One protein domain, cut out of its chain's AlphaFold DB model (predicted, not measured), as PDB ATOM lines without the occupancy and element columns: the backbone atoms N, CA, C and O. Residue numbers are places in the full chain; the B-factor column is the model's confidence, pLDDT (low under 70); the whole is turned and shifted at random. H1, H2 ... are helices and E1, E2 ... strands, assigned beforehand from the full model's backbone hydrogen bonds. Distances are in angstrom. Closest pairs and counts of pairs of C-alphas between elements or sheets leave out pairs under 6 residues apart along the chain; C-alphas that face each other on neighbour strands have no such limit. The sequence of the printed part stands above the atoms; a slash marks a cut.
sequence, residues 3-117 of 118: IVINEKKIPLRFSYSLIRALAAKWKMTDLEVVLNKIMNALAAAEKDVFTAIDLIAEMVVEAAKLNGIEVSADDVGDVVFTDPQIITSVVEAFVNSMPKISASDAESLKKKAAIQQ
ATOM      1  N   ILE A   3     -35.273 -21.238  12.926       93.75
ATOM      2  CA  ILE A   3     -36.438 -21.814  12.245       93.75
ATOM      3  C   ILE A   3     -36.503 -21.186  10.854       93.75
ATOM      4  O   ILE A   3     -36.332 -19.973  10.717       93.75
ATOM      5  N   VAL A   4     -36.690 -22.009   9.824       94.94
ATOM      6  CA  VAL A   4     -36.738 -21.551   8.430       94.94
ATOM      7  C   VAL A   4     -38.192 -21.383   8.010       94.94
ATOM      8  O   VAL A   4     -38.922 -22.363   7.964       94.94
ATOM      9  N   ILE A   5     -38.593 -20.153   7.687       94.44
ATOM     10  CA  ILE A   5     -39.949 -19.800   7.246       94.44
ATOM     11  C   ILE A   5     -39.834 -19.036   5.927       94.44
ATOM     12  O   ILE A   5     -39.177 -17.996   5.894       94.44
ATOM     13  N   ASN A   6     -40.445 -19.524   4.843       92.19
ATOM     14  CA  ASN A   6     -40.394 -18.881   3.517       92.19
ATOM     15  C   ASN A   6     -38.964 -18.483   3.090       92.19
ATOM     16  O   ASN A   6     -38.705 -17.331   2.752       92.19
ATOM     17  N   GLU A   7     -38.018 -19.427   3.193       93.06
ATOM     18  CA  GLU A   7     -36.575 -19.248   2.923       93.06
ATOM     19  C   GLU A   7     -35.836 -18.277   3.870       93.06
ATOM     20  O   GLU A   7     -34.613 -18.126   3.790       93.06
ATOM     21  N   LYS A   8     -36.536 -17.656   4.826       94.62
ATOM     22  CA  LYS A   8     -35.957 -16.756   5.828       94.62
ATOM     23  C   LYS A   8     -35.545 -17.546   7.063       94.62
ATOM     24  O   LYS A   8     -36.340 -18.280   7.645       94.62
ATOM     25  N   LYS A   9     -34.300 -17.362   7.504       96.19
ATOM     26  CA  LYS A   9     -33.797 -17.943   8.755       96.19
ATOM     27  C   LYS A   9     -34.135 -17.023   9.917       96.19
ATOM     28  O   LYS A   9     -33.599 -15.921  10.008       96.19
ATOM     29  N   ILE A  10     -35.008 -17.479  10.806       96.56
ATOM     30  CA  ILE A  10     -35.425 -16.719  11.980       96.56
ATOM     31  C   ILE A  10     -34.650 -17.226  13.194       96.56
ATOM     32  O   ILE A  10     -34.858 -18.367  13.623       96.56
ATOM     33  N   PRO A  11     -33.768 -16.406  13.790       95.38
ATOM     34  CA  PRO A  11     -33.064 -16.795  14.998       95.38
ATOM     35  C   PRO A  11     -34.015 -16.721  16.198       95.38
ATOM     36  O   PRO A  11     -34.309 -15.646  16.723       95.38
ATOM     37  N   LEU A  12     -34.454 -17.882  16.685       95.38
ATOM     38  CA  LEU A  12     -35.236 -17.974  17.911       95.38
ATOM     39  C   LEU A  12     -34.288 -18.062  19.113       95.38
ATOM     40  O   LEU A  12     -33.642 -19.088  19.379       95.38
ATOM     41  N   ARG A  13     -34.179 -16.932  19.818       92.06
ATOM     42  CA  ARG A  13     -33.435 -16.781  21.072       92.06
ATOM     43  C   ARG A  13     -34.400 -16.335  22.162       92.06
ATOM     44  O   ARG A  13     -34.944 -15.235  22.080       92.06
ATOM     45  N   PHE A  14     -34.532 -17.136  23.213       92.19
ATOM     46  CA  PHE A  14     -35.320 -16.831  24.414       92.19
ATOM     47  C   PHE A  14     -34.615 -15.803  25.306       92.19
ATOM     48  O   PHE A  14     -34.265 -16.035  26.456       92.19
ATOM     49  N   SER A  15     -34.334 -14.652  24.707       92.06
ATOM     50  CA  SER A  15     -33.717 -13.513  25.360       92.06
ATOM     51  C   SER A  15     -34.759 -12.709  26.123       92.06
ATOM     52  O   SER A  15     -35.951 -12.735  25.815       92.06
ATOM     53  N   TYR A  16     -34.289 -11.888  27.055       91.88
ATOM     54  CA  TYR A  16     -35.132 -10.933  27.762       91.88
ATOM     55  C   TYR A  16     -35.907  -9.990  26.821       91.88
ATOM     56  O   TYR A  16     -37.044  -9.625  27.111       91.88
ATOM     57  N   SER A  17     -35.330  -9.642  25.664       94.62
ATOM     58  CA  SER A  17     -36.004  -8.844  24.634       94.62
ATOM     59  C   SER A  17     -37.213  -9.566  24.040       94.62
ATOM     60  O   SER A  17     -38.258  -8.944  23.874       94.62
ATOM     61  N   LEU A  18     -37.102 -10.874  23.777       95.69
ATOM     62  CA  LEU A  18     -38.224 -11.680  23.290       95.69
ATOM     63  C   LEU A  18     -39.326 -11.780  24.347       95.69
ATOM     64  O   LEU A  18     -40.488 -11.528  24.044       95.69
ATOM     65  N   ILE A  19     -38.962 -12.068  25.600       95.19
ATOM     66  CA  ILE A  19     -39.935 -12.148  26.699       95.19
ATOM     67  C   ILE A  19     -40.661 -10.808  26.880       95.19
ATOM     68  O   ILE A  19     -41.879 -10.788  27.030       95.19
ATOM     69  N   ARG A  20     -39.954  -9.674  26.789       95.69
ATOM     70  CA  ARG A  20     -40.573  -8.338  26.824       95.69
ATOM     71  C   ARG A  20     -41.483  -8.059  25.629       95.69
ATOM     72  O   ARG A  20     -42.528  -7.443  25.817       95.69
ATOM     73  N   ALA A  21     -41.110  -8.488  24.426       96.69
ATOM     74  CA  ALA A  21     -41.955  -8.338  23.240       96.69
ATOM     75  C   ALA A  21     -43.272  -9.116  23.400       96.69
ATOM     76  O   ALA A  21     -44.349  -8.565  23.174       96.69
ATOM     77  N   LEU A  22     -43.194 -10.354  23.898       97.00
ATOM     78  CA  LEU A  22     -44.365 -11.173  24.220       97.00
ATOM     79  C   LEU A  22     -45.208 -10.552  25.341       97.00
ATOM     80  O   LEU A  22     -46.428 -10.480  25.221       97.00
ATOM     81  N   ALA A  23     -44.569 -10.024  26.390       97.12
ATOM     82  CA  ALA A  23     -45.246  -9.309  27.470       97.12
ATOM     83  C   ALA A  23     -46.068  -8.126  26.934       97.12
ATOM     84  O   ALA A  23     -47.255  -8.003  27.233       97.12
ATOM     85  N   ALA A  24     -45.466  -7.299  26.072       96.75
ATOM     86  CA  ALA A  24     -46.141  -6.170  25.441       96.75
ATOM     87  C   ALA A  24     -47.312  -6.623  24.552       96.75
ATOM     88  O   ALA A  24     -48.413  -6.082  24.668       96.75
ATOM     89  N   LYS A  25     -47.103  -7.654  23.720       95.88
ATOM     90  CA  LYS A  25     -48.141  -8.247  22.860       95.88
ATOM     91  C   LYS A  25     -49.336  -8.741  23.678       95.88
ATOM     92  O   LYS A  25     -50.482  -8.473  23.324       95.88
ATOM     93  N   TRP A  26     -49.077  -9.420  24.792       96.94
ATOM     94  CA  TRP A  26     -50.107  -9.976  25.670       96.94
ATOM     95  C   TRP A  26     -50.641  -8.987  26.708       96.94
ATOM     96  O   TRP A  26     -51.490  -9.365  27.514       96.94
ATOM     97  N   LYS A  27     -50.172  -7.732  26.695       96.94
ATOM     98  CA  LYS A  27     -50.525  -6.694  27.679       96.94
ATOM     99  C   LYS A  27     -50.260  -7.144  29.122       96.94
ATOM    100  O   LYS A  27     -51.019  -6.830  30.035       96.94
ATOM    101  N   MET A  28     -49.172  -7.883  29.317       95.31
ATOM    102  CA  MET A  28     -48.707  -8.366  30.611       95.31
ATOM    103  C   MET A  28     -47.558  -7.484  31.102       95.31
ATOM    104  O   MET A  28     -46.610  -7.219  30.367       95.31
ATOM    105  N   THR A  29     -47.639  -7.026  32.348       91.19
ATOM    106  CA  THR A  29     -46.584  -6.214  32.982       91.19
ATOM    107  C   THR A  29     -45.588  -7.058  33.771       91.19
ATOM    108  O   THR A  29     -44.458  -6.627  33.988       91.19
ATOM    109  N   ASP A  30     -46.005  -8.249  34.198       92.75
ATOM    110  CA  ASP A  30     -45.197  -9.177  34.978       92.75
ATOM    111  C   ASP A  30     -44.560 -10.234  34.067       92.75
ATOM    112  O   ASP A  30     -45.247 -10.997  33.385       92.75
ATOM    113  N   LEU A  31     -43.228 -10.271  34.054       90.19
ATOM    114  CA  LEU A  31     -42.459 -11.204  33.235       90.19
ATOM    115  C   LEU A  31     -42.514 -12.634  33.769       90.19
ATOM    116  O   LEU A  31     -42.389 -13.570  32.982       90.19
ATOM    117  N   GLU A  32     -42.730 -12.820  35.072       90.50
ATOM    118  CA  GLU A  32     -42.922 -14.147  35.650       90.50
ATOM    119  C   GLU A  32     -44.206 -14.781  35.100       90.50
ATOM    120  O   GLU A  32     -44.202 -15.935  34.677       90.50
ATOM    121  N   VAL A  33     -45.283 -13.997  34.987       93.25
ATOM    122  CA  VAL A  33     -46.550 -14.442  34.381       93.25
ATOM    123  C   VAL A  33     -46.358 -14.845  32.916       93.25
ATOM    124  O   VAL A  33     -46.892 -15.867  32.481       93.25
ATOM    125  N   VAL A  34     -45.556 -14.091  32.162       94.62
ATOM    126  CA  VAL A  34     -45.226 -14.391  30.756       94.62
ATOM    127  C   VAL A  34     -44.460 -15.711  30.648       94.62
ATOM    128  O   VAL A  34     -44.819 -16.566  29.839       94.62
ATOM    129  N   LEU A  35     -43.440 -15.910  31.487       92.44
ATOM    130  CA  LEU A  35     -42.658 -17.149  31.519       92.44
ATOM    131  C   LEU A  35     -43.512 -18.353  31.927       92.44
ATOM    132  O   LEU A  35     -43.411 -19.406  31.302       92.44
ATOM    133  N   ASN A  36     -44.386 -18.192  32.922       92.12
ATOM    134  CA  ASN A  36     -45.315 -19.234  33.353       92.12
ATOM    135  C   ASN A  36     -46.302 -19.603  32.240       92.12
ATOM    136  O   ASN A  36     -46.553 -20.786  32.017       92.12
ATOM    137  N   LYS A  37     -46.818 -18.619  31.492       94.00
ATOM    138  CA  LYS A  37     -47.669 -18.874  30.320       94.00
ATOM    139  C   LYS A  37     -46.937 -19.714  29.269       94.00
ATOM    140  O   LYS A  37     -47.505 -20.693  28.789       94.00
ATOM    141  N   ILE A  38     -45.686 -19.369  28.952       94.06
ATOM    142  CA  ILE A  38     -44.863 -20.123  27.992       94.06
ATOM    143  C   ILE A  38     -44.614 -21.548  28.504       94.06
ATOM    144  O   ILE A  38     -44.885 -22.508  27.787       94.06
ATOM    145  N   MET A  39     -44.157 -21.701  29.752       91.69
ATOM    146  CA  MET A  39     -43.897 -23.010  30.363       91.69
ATOM    147  C   MET A  39     -45.129 -23.911  30.346       91.69
ATOM    148  O   MET A  39     -45.024 -25.068  29.951       91.69
ATOM    149  N   ASN A  40     -46.290 -23.393  30.749       92.00
ATOM    150  CA  ASN A  40     -47.511 -24.188  30.849       92.00
ATOM    151  C   ASN A  40     -47.986 -24.687  29.482       92.00
ATOM    152  O   ASN A  40     -48.339 -25.856  29.352       92.00
ATOM    153  N   ALA A  41     -47.966 -23.828  28.464       92.19
ATOM    154  CA  ALA A  41     -48.352 -24.212  27.109       92.19
ATOM    155  C   ALA A  41     -47.375 -25.233  26.504       92.19
ATOM    156  O   ALA A  41     -47.803 -26.238  25.944       92.19
ATOM    157  N   LEU A  42     -46.066 -25.031  26.684       90.88
ATOM    158  CA  LEU A  42     -45.048 -25.963  26.193       90.88
ATOM    159  C   LEU A  42     -45.075 -27.314  26.929       90.88
ATOM    160  O   LEU A  42     -44.916 -28.355  26.299       90.88
ATOM    161  N   ALA A  43     -45.330 -27.327  28.240       89.50
ATOM    162  CA  ALA A  43     -45.476 -28.560  29.019       89.50
ATOM    163  C   ALA A  43     -46.750 -29.345  28.662       89.50
ATOM    164  O   ALA A  43     -46.806 -30.559  28.850       89.50
ATOM    165  N   ALA A  44     -47.776 -28.660  28.155       90.69
ATOM    166  CA  ALA A  44     -49.028 -29.263  27.714       90.69
ATOM    167  C   ALA A  44     -49.033 -29.645  26.223       90.69
ATOM    168  O   ALA A  44     -50.052 -30.146  25.751       90.69
ATOM    169  N   ALA A  45     -47.925 -29.457  25.494       89.88
ATOM    170  CA  ALA A  45     -47.889 -29.579  24.035       89.88
ATOM    171  C   ALA A  45     -48.322 -30.956  23.500       89.88
ATOM    172  O   ALA A  45     -48.891 -31.030  22.419       89.88
ATOM    173  N   GLU A  46     -48.125 -32.043  24.254       87.44
ATOM    174  CA  GLU A  46     -48.607 -33.381  23.863       87.44
ATOM    175  C   GLU A  46     -50.138 -33.508  23.900       87.44
ATOM    176  O   GLU A  46     -50.719 -34.314  23.176       87.44
ATOM    177  N   LYS A  47     -50.799 -32.744  24.776       90.31
ATOM    178  CA  LYS A  47     -52.254 -32.789  24.989       90.31
ATOM    179  C   LYS A  47     -52.984 -31.702  24.215       90.31
ATOM    180  O   LYS A  47     -54.133 -31.900  23.834       90.31
ATOM    181  N   ASP A  48     -52.326 -30.568  24.016       91.94
ATOM    182  CA  ASP A  48     -52.865 -29.397  23.340       91.94
ATOM    183  C   ASP A  48     -51.845 -28.854  22.334       91.94
ATOM    184  O   ASP A  48     -51.150 -27.857  22.552       91.94
ATOM    185  N   VAL A  49     -51.738 -29.580  21.221       90.75
ATOM    186  CA  VAL A  49     -50.798 -29.275  20.139       90.75
ATOM    187  C   VAL A  49     -51.119 -27.925  19.494       90.75
ATOM    188  O   VAL A  49     -50.199 -27.177  19.185       90.75
ATOM    189  N   PHE A  50     -52.397 -27.576  19.322       92.12
ATOM    190  CA  PHE A  50     -52.790 -26.323  18.668       92.12
ATOM    191  C   PHE A  50     -52.378 -25.100  19.489       92.12
ATOM    192  O   PHE A  50     -51.749 -24.198  18.945       92.12
ATOM    193  N   THR A  51     -52.607 -25.111  20.805       93.25
ATOM    194  CA  THR A  51     -52.129 -24.027  21.677       93.25
ATOM    195  C   THR A  51     -50.602 -23.913  21.658       93.25
ATOM    196  O   THR A  51     -50.060 -22.806  21.703       93.25
ATOM    197  N   ALA A  52     -49.883 -25.039  21.578       93.62
ATOM    198  CA  ALA A  52     -48.428 -25.020  21.450       93.62
ATOM    199  C   ALA A  52     -47.974 -24.419  20.109       93.62
ATOM    200  O   ALA A  52     -47.043 -23.614  20.100       93.62
ATOM    201  N   ILE A  53     -48.642 -24.759  19.002       95.06
ATOM    202  CA  ILE A  53     -48.380 -24.185  17.674       95.06
ATOM    203  C   ILE A  53     -48.636 -22.678  17.681       95.06
ATOM    204  O   ILE A  53     -47.751 -21.925  17.281       95.06
ATOM    205  N   ASP A  54     -49.783 -22.232  18.196       95.00
ATOM    206  CA  ASP A  54     -50.128 -20.809  18.279       95.00
ATOM    207  C   ASP A  54     -49.077 -20.039  19.083       95.00
ATOM    208  O   ASP A  54     -48.577 -18.998  18.652       95.00
ATOM    209  N   LEU A  55     -48.664 -20.587  20.229       96.06
ATOM    210  CA  LEU A  55     -47.604 -19.991  21.031       96.06
ATOM    211  C   LEU A  55     -46.278 -19.923  20.257       96.06
ATOM    212  O   LEU A  55     -45.595 -18.899  20.303       96.06
ATOM    213  N   ILE A  56     -45.890 -20.990  19.557       96.56
ATOM    214  CA  ILE A  56     -44.668 -21.012  18.743       96.56
ATOM    215  C   ILE A  56     -44.742 -19.968  17.634       96.56
ATOM    216  O   ILE A  56     -43.785 -19.211  17.466       96.56
ATOM    217  N   ALA A  57     -45.873 -19.868  16.939       96.88
ATOM    218  CA  ALA A  57     -46.100 -18.859  15.918       96.88
ATOM    219  C   ALA A  57     -45.915 -17.448  16.488       96.88
ATOM    220  O   ALA A  57     -45.163 -16.647  15.932       96.88
ATOM    221  N   GLU A  58     -46.497 -17.156  17.653       96.94
ATOM    222  CA  GLU A  58     -46.299 -15.873  18.324       96.94
ATOM    223  C   GLU A  58     -44.829 -15.616  18.689       96.94
ATOM    224  O   GLU A  58     -44.313 -14.529  18.421       96.94
ATOM    225  N   MET A  59     -44.132 -16.605  19.256       97.25
ATOM    226  CA  MET A  59     -42.716 -16.480  19.624       97.25
ATOM    227  C   MET A  59     -41.825 -16.223  18.409       97.25
ATOM    228  O   MET A  59     -40.939 -15.370  18.464       97.25
ATOM    229  N   VAL A  60     -42.054 -16.941  17.312       97.38
ATOM    230  CA  VAL A  60     -41.274 -16.811  16.079       97.38
ATOM    231  C   VAL A  60     -41.551 -15.479  15.399       97.38
ATOM    232  O   VAL A  60     -40.601 -14.814  14.995       97.38
ATOM    233  N   VAL A  61     -42.809 -15.039  15.333       97.69
ATOM    234  CA  VAL A  61     -43.172 -13.731  14.769       97.69
ATOM    235  C   VAL A  61     -42.527 -12.594  15.562       97.69
ATOM    236  O   VAL A  61     -41.935 -11.690  14.971       97.69
ATOM    237  N   GLU A  62     -42.582 -12.622  16.897       97.56
ATOM    238  CA  GLU A  62     -41.929 -11.584  17.706       97.56
ATOM    239  C   GLU A  62     -40.395 -11.659  17.611       97.56
ATOM    240  O   GLU A  62     -39.729 -10.626  17.524       97.56
ATOM    241  N   ALA A  63     -39.813 -12.861  17.538       97.19
ATOM    242  CA  ALA A  63     -38.383 -13.023  17.285       97.19
ATOM    243  C   ALA A  63     -37.980 -12.473  15.908       97.19
ATOM    244  O   ALA A  63     -36.956 -11.800  15.795       97.19
ATOM    245  N   ALA A  64     -38.784 -12.699  14.872       97.06
ATOM    246  CA  ALA A  64     -38.550 -12.180  13.530       97.06
ATOM    247  C   ALA A  64     -38.552 -10.646  13.522       97.06
ATOM    248  O   ALA A  64     -37.584 -10.040  13.056       97.06
ATOM    249  N   LYS A  65     -39.554 -10.019  14.155       96.38
ATOM    250  CA  LYS A  65     -39.633  -8.555  14.306       96.38
ATOM    251  C   LYS A  65     -38.392  -7.972  14.979       96.38
ATOM    252  O   LYS A  65     -37.851  -6.979  14.501       96.38
ATOM    253  N   LEU A  66     -37.900  -8.609  16.044       96.62
ATOM    254  CA  LEU A  66     -36.674  -8.186  16.737       96.62
ATOM    255  C   LEU A  66     -35.417  -8.254  15.854       96.62
ATOM    256  O   LEU A  66     -34.430  -7.589  16.158       96.62
ATOM    257  N   ASN A  67     -35.451  -9.036  14.774       95.50
ATOM    258  CA  ASN A  67     -34.362  -9.178  13.810       95.50
ATOM    259  C   ASN A  67     -34.643  -8.463  12.473       95.50
ATOM    260  O   ASN A  67     -33.888  -8.645  11.524       95.50
ATOM    261  N   GLY A  68     -35.711  -7.660  12.379       95.56
ATOM    262  CA  GLY A  68     -36.085  -6.969  11.138       95.56
ATOM    263  C   GLY A  68     -36.570  -7.906  10.027       95.56
ATOM    264  O   GLY A  68     -36.488  -7.560   8.851       95.56
ATOM    265  N   ILE A  69     -37.050  -9.097  10.389       96.31
ATOM    266  CA  ILE A  69     -37.579 -10.104   9.471       96.31
ATOM    267  C   ILE A  69     -39.104 -10.097   9.574       96.31
ATOM    268  O   ILE A  69     -39.666 -10.162  10.665       96.31
ATOM    269  N   GLU A  70     -39.779 -10.049   8.430       94.56
ATOM    270  CA  GLU A  70     -41.237 -10.118   8.356       94.56
ATOM    271  C   GLU A  70     -41.698 -11.525   7.970       94.56
ATOM    272  O   GLU A  70     -41.271 -12.060   6.940       94.56
ATOM    273  N   VAL A  71     -42.566 -12.106   8.799       95.75
ATOM    274  CA  VAL A  71     -43.259 -13.383   8.574       95.75
ATOM    275  C   VAL A  71     -44.652 -13.337   9.195       95.75
ATOM    276  O   VAL A  71     -44.868 -12.598  10.163       95.75
ATOM    277  N   SER A  72     -45.587 -14.116   8.651       95.75
ATOM    278  CA  SER A  72     -46.923 -14.253   9.226       95.75
ATOM    279  C   SER A  72     -46.975 -15.381  10.261       95.75
ATOM    280  O   SER A  72     -46.119 -16.263  10.279       95.75
ATOM    281  N   ALA A  73     -47.970 -15.338  11.149       95.00
ATOM    282  CA  ALA A  73     -48.212 -16.430  12.089       95.00
ATOM    283  C   ALA A  73     -48.665 -17.705  11.359       95.00
ATOM    284  O   ALA A  73     -48.238 -18.789  11.740       95.00
ATOM    285  N   ASP A  74     -49.447 -17.553  10.287       96.00
ATOM    286  CA  ASP A  74     -49.954 -18.659   9.467       96.00
ATOM    287  C   ASP A  74     -48.801 -19.429   8.807       96.00
ATOM    288  O   ASP A  74     -48.732 -20.646   8.936       96.00
ATOM    289  N   ASP A  75     -47.814 -18.724   8.230       95.31
ATOM    290  CA  ASP A  75     -46.616 -19.357   7.650       95.31
ATOM    291  C   ASP A  75     -45.837 -20.174   8.693       95.31
ATOM    292  O   ASP A  75     -45.286 -21.235   8.398       95.31
ATOM    293  N   VAL A  76     -45.751 -19.666   9.929       95.56
ATOM    294  CA  VAL A  76     -45.095 -20.397  11.020       95.56
ATOM    295  C   VAL A  76     -45.925 -21.612  11.416       95.56
ATOM    296  O   VAL A  76     -45.358 -22.688  11.595       95.56
ATOM    297  N   GLY A  77     -47.243 -21.452  11.533       94.62
ATOM    298  CA  GLY A  77     -48.174 -22.533  11.834       94.62
ATOM    299  C   GLY A  77     -48.048 -23.683  10.840       94.62
ATOM    300  O   GLY A  77     -47.845 -24.819  11.261       94.62
ATOM    301  N   ASP A  78     -48.053 -23.384   9.541       94.69
ATOM    302  CA  ASP A  78     -47.912 -24.374   8.468       94.69
ATOM    303  C   ASP A  78     -46.587 -25.142   8.554       94.69
ATOM    304  O   ASP A  78     -46.553 -26.370   8.403       94.69
ATOM    305  N   VAL A  79     -45.488 -24.441   8.848       95.50
ATOM    306  CA  VAL A  79     -44.171 -25.068   9.015       95.50
ATOM    307  C   VAL A  79     -44.144 -25.982  10.240       95.50
ATOM    308  O   VAL A  79     -43.678 -27.115  10.137       95.50
ATOM    309  N   VAL A  80     -44.674 -25.540  11.382       94.00
ATOM    310  CA  VAL A  80     -44.718 -26.356  12.610       94.00
ATOM    311  C   VAL A  80     -45.665 -27.550  12.449       94.00
ATOM    312  O   VAL A  80     -45.396 -28.626  12.979       94.00
ATOM    313  N   PHE A  81     -46.753 -27.394  11.694       91.25
ATOM    314  CA  PHE A  81     -47.686 -28.480  11.399       91.25
ATOM    315  C   PHE A  81     -47.064 -29.536  10.473       91.25
ATOM    316  O   PHE A  81     -47.299 -30.732  10.643       91.25
ATOM    317  N   THR A  82     -46.248 -29.098   9.512       93.19
ATOM    318  CA  THR A  82     -45.546 -29.983   8.569       93.19
ATOM    319  C   THR A  82     -44.337 -30.669   9.209       93.19
ATOM    320  O   THR A  82     -44.021 -31.805   8.854       93.19
ATOM    321  N   ASP A  83     -43.687 -30.019  10.177       93.25
ATOM    322  CA  ASP A  83     -42.593 -30.584  10.967       93.25
ATOM    323  C   ASP A  83     -42.844 -30.440  12.484       93.25
ATOM    324  O   ASP A  83     -42.356 -29.504  13.135       93.25
ATOM    325  N   PRO A  84     -43.557 -31.408  13.094       87.00
ATOM    326  CA  PRO A  84     -43.822 -31.408  14.530       87.00
ATOM    327  C   PRO A  84     -42.563 -31.473  15.410       87.00
ATOM    328  O   PRO A  84     -42.638 -31.133  16.593       87.00
ATOM    329  N   GLN A  85     -41.393 -31.865  14.873       92.81
ATOM    330  CA  GLN A  85     -40.137 -31.884  15.640       92.81
ATOM    331  C   GLN A  85     -39.692 -30.475  16.050       92.81
ATOM    332  O   GLN A  85     -38.919 -30.309  17.003       92.81
ATOM    333  N   ILE A  86     -40.211 -29.445  15.374       94.12
ATOM    334  CA  ILE A  86     -39.996 -28.048  15.746       94.12
ATOM    335  C   ILE A  86     -40.537 -27.781  17.150       94.12
ATOM    336  O   ILE A  86     -39.859 -27.109  17.922       94.12
ATOM    337  N   ILE A  87     -41.689 -28.349  17.528       93.56
ATOM    338  CA  ILE A  87     -42.261 -28.166  18.870       93.56
ATOM    339  C   ILE A  87     -41.269 -28.658  19.924       93.56
ATOM    340  O   ILE A  87     -40.888 -27.900  20.817       93.56
ATOM    341  N   THR A  88     -40.777 -29.889  19.782       92.25
ATOM    342  CA  THR A  88     -39.781 -30.464  20.696       92.25
ATOM    343  C   THR A  88     -38.505 -29.623  20.733       92.25
ATOM    344  O   THR A  88     -38.013 -29.296  21.811       92.25
ATOM    345  N   SER A  89     -38.014 -29.181  19.573       94.44
ATOM    346  CA  SER A  89     -36.812 -28.345  19.473       94.44
ATOM    347  C   SER A  89     -36.975 -26.991  20.175       94.44
ATOM    348  O   SER A  89     -36.050 -26.510  20.833       94.44
ATOM    349  N   VAL A  90     -38.155 -26.371  20.065       95.06
ATOM    350  CA  VAL A  90     -38.495 -25.126  20.768       95.06
ATOM    351  C   VAL A  90     -38.535 -25.366  22.272       95.06
ATOM    352  O   VAL A  90     -37.947 -24.579  23.013       95.06
ATOM    353  N   VAL A  91     -39.190 -26.440  22.729       92.69
ATOM    354  CA  VAL A  91     -39.251 -26.812  24.151       92.69
ATOM    355  C   VAL A  91     -37.842 -26.968  24.719       92.69
ATOM    356  O   VAL A  91     -37.507 -26.344  25.726       92.69
ATOM    357  N   GLU A  92     -36.984 -27.739  24.053       92.31
ATOM    358  CA  GLU A  92     -35.601 -27.957  24.479       92.31
ATOM    359  C   GLU A  92     -34.793 -26.661  24.511       92.31
ATOM    360  O   GLU A  92     -34.076 -26.386  25.478       92.31
ATOM    361  N   ALA A  93     -34.902 -25.837  23.469       92.62
ATOM    362  CA  ALA A  93     -34.198 -24.566  23.403       92.62
ATOM    363  C   ALA A  93     -34.687 -23.587  24.481       92.62
ATOM    364  O   ALA A  93     -33.874 -22.852  25.047       92.62
ATOM    365  N   PHE A  94     -35.983 -23.599  24.806       92.12
ATOM    366  CA  PHE A  94     -36.553 -22.789  25.875       92.12
ATOM    367  C   PHE A  94     -36.045 -23.245  27.243       92.12
ATOM    368  O   PHE A  94     -35.466 -22.445  27.977       92.12
ATOM    369  N   VAL A  95     -36.155 -24.536  27.561       88.50
ATOM    370  CA  VAL A  95     -35.668 -25.098  28.831       88.50
ATOM    371  C   VAL A  95     -34.169 -24.845  29.010       88.50
ATOM    372  O   VAL A  95     -33.728 -24.461  30.093       88.50
ATOM    373  N   ASN A  96     -33.375 -24.984  27.947       89.50
ATOM    374  CA  ASN A  96     -31.937 -24.714  27.998       89.50
ATOM    375  C   ASN A  96     -31.582 -23.228  28.138       89.50
ATOM    376  O   ASN A  96     -30.468 -22.919  28.560       89.50
ATOM    377  N   SER A  97     -32.496 -22.322  27.785       87.50
ATOM    378  CA  SER A  97     -32.306 -20.876  27.941       87.50
ATOM    379  C   SER A  97     -32.624 -20.362  29.344       87.50
ATOM    380  O   SER A  97     -32.149 -19.290  29.724       87.50
ATOM    381  N   MET A  98     -33.417 -21.113  30.112       82.69
ATOM    382  CA  MET A  98     -33.780 -20.731  31.469       82.69
ATOM    383  C   MET A  98     -32.549 -20.781  32.385       82.69
ATOM    384  O   MET A  98     -31.688 -21.654  32.218       82.69
ATOM    385  N   PRO A  99     -32.451 -19.880  33.382       72.31
ATOM    386  CA  PRO A  99     -31.393 -19.944  34.379       72.31
ATOM    387  C   PRO A  99     -31.421 -21.315  35.056       72.31
ATOM    388  O   PRO A  99     -32.381 -21.669  35.741       72.31
ATOM    389  N   LYS A 100     -30.364 -22.103  34.863       64.62
ATOM    390  CA  LYS A 100     -30.209 -23.371  35.571       64.62
ATOM    391  C   LYS A 100     -29.871 -23.030  37.016       64.62
ATOM    392  O   LYS A 100     -28.733 -22.685  37.313       64.62
ATOM    393  N   ILE A 101     -30.866 -23.087  37.899       56.59
ATOM    394  CA  ILE A 101     -30.625 -23.014  39.340       56.59
ATOM    395  C   ILE A 101     -29.757 -24.225  39.669       56.59
ATOM    396  O   ILE A 101     -30.207 -25.368  39.560       56.59
ATOM    397  N   SER A 102     -28.490 -23.996  40.009       56.62
ATOM    398  CA  SER A 102     -27.657 -25.083  40.503       56.62
ATOM    399  C   SER A 102     -28.253 -25.587  41.821       56.62
ATOM    400  O   SER A 102     -28.885 -24.830  42.563       56.62
ATOM    401  N   ALA A 103     -28.063 -26.865  42.150       56.25
ATOM    402  CA  ALA A 103     -28.555 -27.404  43.419       56.25
ATOM    403  C   ALA A 103     -28.063 -26.581  44.635       56.25
ATOM    404  O   ALA A 103     -28.799 -26.443  45.611       56.25
ATOM    405  N   SER A 104     -26.885 -25.941  44.545       54.53
ATOM    406  CA  SER A 104     -26.378 -25.039  45.588       54.53
ATOM    407  C   SER A 104     -27.091 -23.683  45.649       54.53
ATOM    408  O   SER A 104     -27.212 -23.099  46.730       54.53
ATOM    409  N   ASP A 105     -27.609 -23.180  44.527       60.59
ATOM    410  CA  ASP A 105     -28.377 -21.928  44.495       60.59
ATOM    411  C   ASP A 105     -29.776 -22.123  45.092       60.59
ATOM    412  O   ASP A 105     -30.263 -21.276  45.844       60.59
ATOM    413  N   ALA A 106     -30.390 -23.286  44.849       56.94
ATOM    414  CA  ALA A 106     -31.667 -23.665  45.452       56.94
ATOM    415  C   ALA A 106     -31.571 -23.777  46.987       56.94
ATOM    416  O   ALA A 106     -32.471 -23.348  47.715       56.94
ATOM    417  N   GLU A 107     -30.463 -24.320  47.497       54.75
ATOM    418  CA  GLU A 107     -30.208 -24.444  48.936       54.75
ATOM    419  C   GLU A 107     -29.945 -23.078  49.599       54.75
ATOM    420  O   GLU A 107     -30.418 -22.799  50.705       54.75
ATOM    421  N   SER A 108     -29.270 -22.179  48.881       58.50
ATOM    422  CA  SER A 108     -28.996 -20.807  49.321       58.50
ATOM    423  C   SER A 108     -30.259 -19.936  49.373       58.50
ATOM    424  O   SER A 108     -30.417 -19.133  50.296       58.50
ATOM    425  N   LEU A 109     -31.195 -20.123  48.436       57.22
ATOM    426  CA  LEU A 109     -32.503 -19.456  48.447       57.22
ATOM    427  C   LEU A 109     -33.380 -19.934  49.615       57.22
ATOM    428  O   LEU A 109     -33.983 -19.106  50.300       57.22
ATOM    429  N   LYS A 110     -33.376 -21.240  49.922       59.12
ATOM    430  CA  LYS A 110     -34.066 -21.791  51.105       59.12
ATOM    431  C   LYS A 110     -33.504 -21.233  52.414       59.12
ATOM    432  O   LYS A 110     -34.276 -20.858  53.295       59.12
ATOM    433  N   LYS A 111     -32.175 -21.114  52.540       57.66
ATOM    434  CA  LYS A 111     -31.541 -20.495  53.718       57.66
ATOM    435  C   LYS A 111     -31.898 -19.015  53.866       57.66
ATOM    436  O   LYS A 111     -32.187 -18.584  54.976       57.66
ATOM    437  N   LYS A 112     -31.922 -18.240  52.777       54.88
ATOM    438  CA  LYS A 112     -32.318 -16.820  52.828       54.88
ATOM    439  C   LYS A 112     -33.786 -16.630  53.227       54.88
ATOM    440  O   LYS A 112     -34.066 -15.753  54.038       54.88
ATOM    441  N   ALA A 113     -34.692 -17.475  52.733       54.41
ATOM    442  CA  ALA A 113     -36.104 -17.449  53.129       54.41
ATOM    443  C   ALA A 113     -36.311 -17.816  54.614       54.41
ATOM    444  O   ALA A 113     -37.133 -17.202  55.288       54.41
ATOM    445  N   ALA A 114     -35.519 -18.751  55.151       57.28
ATOM    446  CA  ALA A 114     -35.583 -19.148  56.561       57.28
ATOM    447  C   ALA A 114     -35.064 -18.076  57.543       57.28
ATOM    448  O   ALA A 114     -35.414 -18.100  58.721       57.28
ATOM    449  N   ILE A 115     -34.229 -17.139  57.080       58.19
ATOM    450  CA  ILE A 115     -33.664 -16.061  57.913       58.19
ATOM    451  C   ILE A 115     -34.609 -14.850  57.991       58.19
ATOM    452  O   ILE A 115     -34.597 -14.152  58.995       58.19
ATOM    453  N   GLN A 116     -35.458 -14.619  56.983       51.91
ATOM    454  CA  GLN A 116     -36.430 -13.510  56.973       51.91
ATOM    455  C   GLN A 116     -37.735 -13.805  57.742       51.91
ATOM    456  O   GLN A 116     -38.588 -12.930  57.842       51.91
ATOM    457  N   GLN A 117     -37.905 -15.020  58.278       49.34
ATOM    458  CA  GLN A 117     -39.058 -15.418  59.107       49.34
ATOM    459  C   GLN A 117     -38.747 -15.449  60.620       49.34
ATOM    460  O   GLN A 117     -39.529 -16.001  61.395       49.34
TER     461      GLN A 117
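AT A GLANCE: This is residues 3 to 117 of the 118 residues of an uncharacterized protein of Flavobacterium ummariense (UniProt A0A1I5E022). A compact body of five crossed helices, H1 to H5, is gathered round the longest one, H3, with a small two-stranded hairpin, E1 and E2, packed beside H3 and H4. From this body a thin arm that ends in H6 reaches away, with residues 102 to 108 and 110 to 117 sticking out free. The printed part has 115 residues, with two named strands, antiparallel neighbours in the order E1 - E2, followed by six named helices; the class is mostly helix. The whole is only just loose, close to compact, with a radius of gyration of the C-alphas of 16.3 A, and is elongated, spanning 54 by 28 by 22 A.

IN THESE COORDINATES: E1, residues 3 to 5, begins at C-alpha 3 at (-36.438, -21.814, 12.245), and E2 is residues 8 to 11. H1 is residues 16 to 25, 14.2 A long. H2, residues 31 to 43, is 18.1 A long. H3, residues 49 to 66, is 25.6 A long and begins at C-alpha 49 at (-50.798, -29.275, 20.139). H4, residues 73 to 82, is 14.3 A long, and H5, residues 85 to 97, is 18.3 A long. H6, residues 103 to 115, is 19.1 A long and ends at C-alpha 115 at (-33.664, -16.061, 57.913).

HOW THE PARTS SIT: E1 and E2 form a hairpin, antiparallel, with N 5 and O 8 at 2.9 A and N 10 and O 3 at 2.8 A, within hydrogen-bond range. The closest C-alphas of E2 and H3, Ile 10 and Ala 64, are 5.7 A apart; those of E1 and H4, Ile 5 and Val 76, 6.4 A. H3 is the hub, touching four helices. Its residues 58 to 66 touch H1, closest at the C-alphas of Leu 18 and Ala 63, 6.2 A. Its residues 51 to 55 touch residues 38 to 42 of H2 at a steep tilt of 45 degrees, opposite ways, closest at the C-alphas of Ala 41 and Ala 52, 5.7 A. Its residues 53 to 61 touch H4 at a steep tilt of 52 degrees, opposite ways, with the C-alphas of Ala 57 and Ala 73 closest at 5.0 A. Its residues 52 to 56 touch residues 87 to 90 of H5 at a steep tilt of 61 degrees, the same way, closest at the C-alphas of Ala 52 and Ile 87, 7.4 A. H1 and residues 31 to 35 of H2 touch, about perpendicular at 90 degrees, closest at the C-alphas of Ala 23 and Val 34, 6.1 A. H6 touches no helix. In H1 to H6 every O i to N i+4 pair is within hydrogen-bond range.

THE WHOLE: The C-alphas farthest apart, those of Glu 7 and Gln 117, are 56.4 A apart. Without the free stretches the body has 100 residues and a radius of gyration of 12.9 A. The printed part has no cut and no long link. The mean pLDDT of the printed part is 87.8; residues 100 to 117 are under 70.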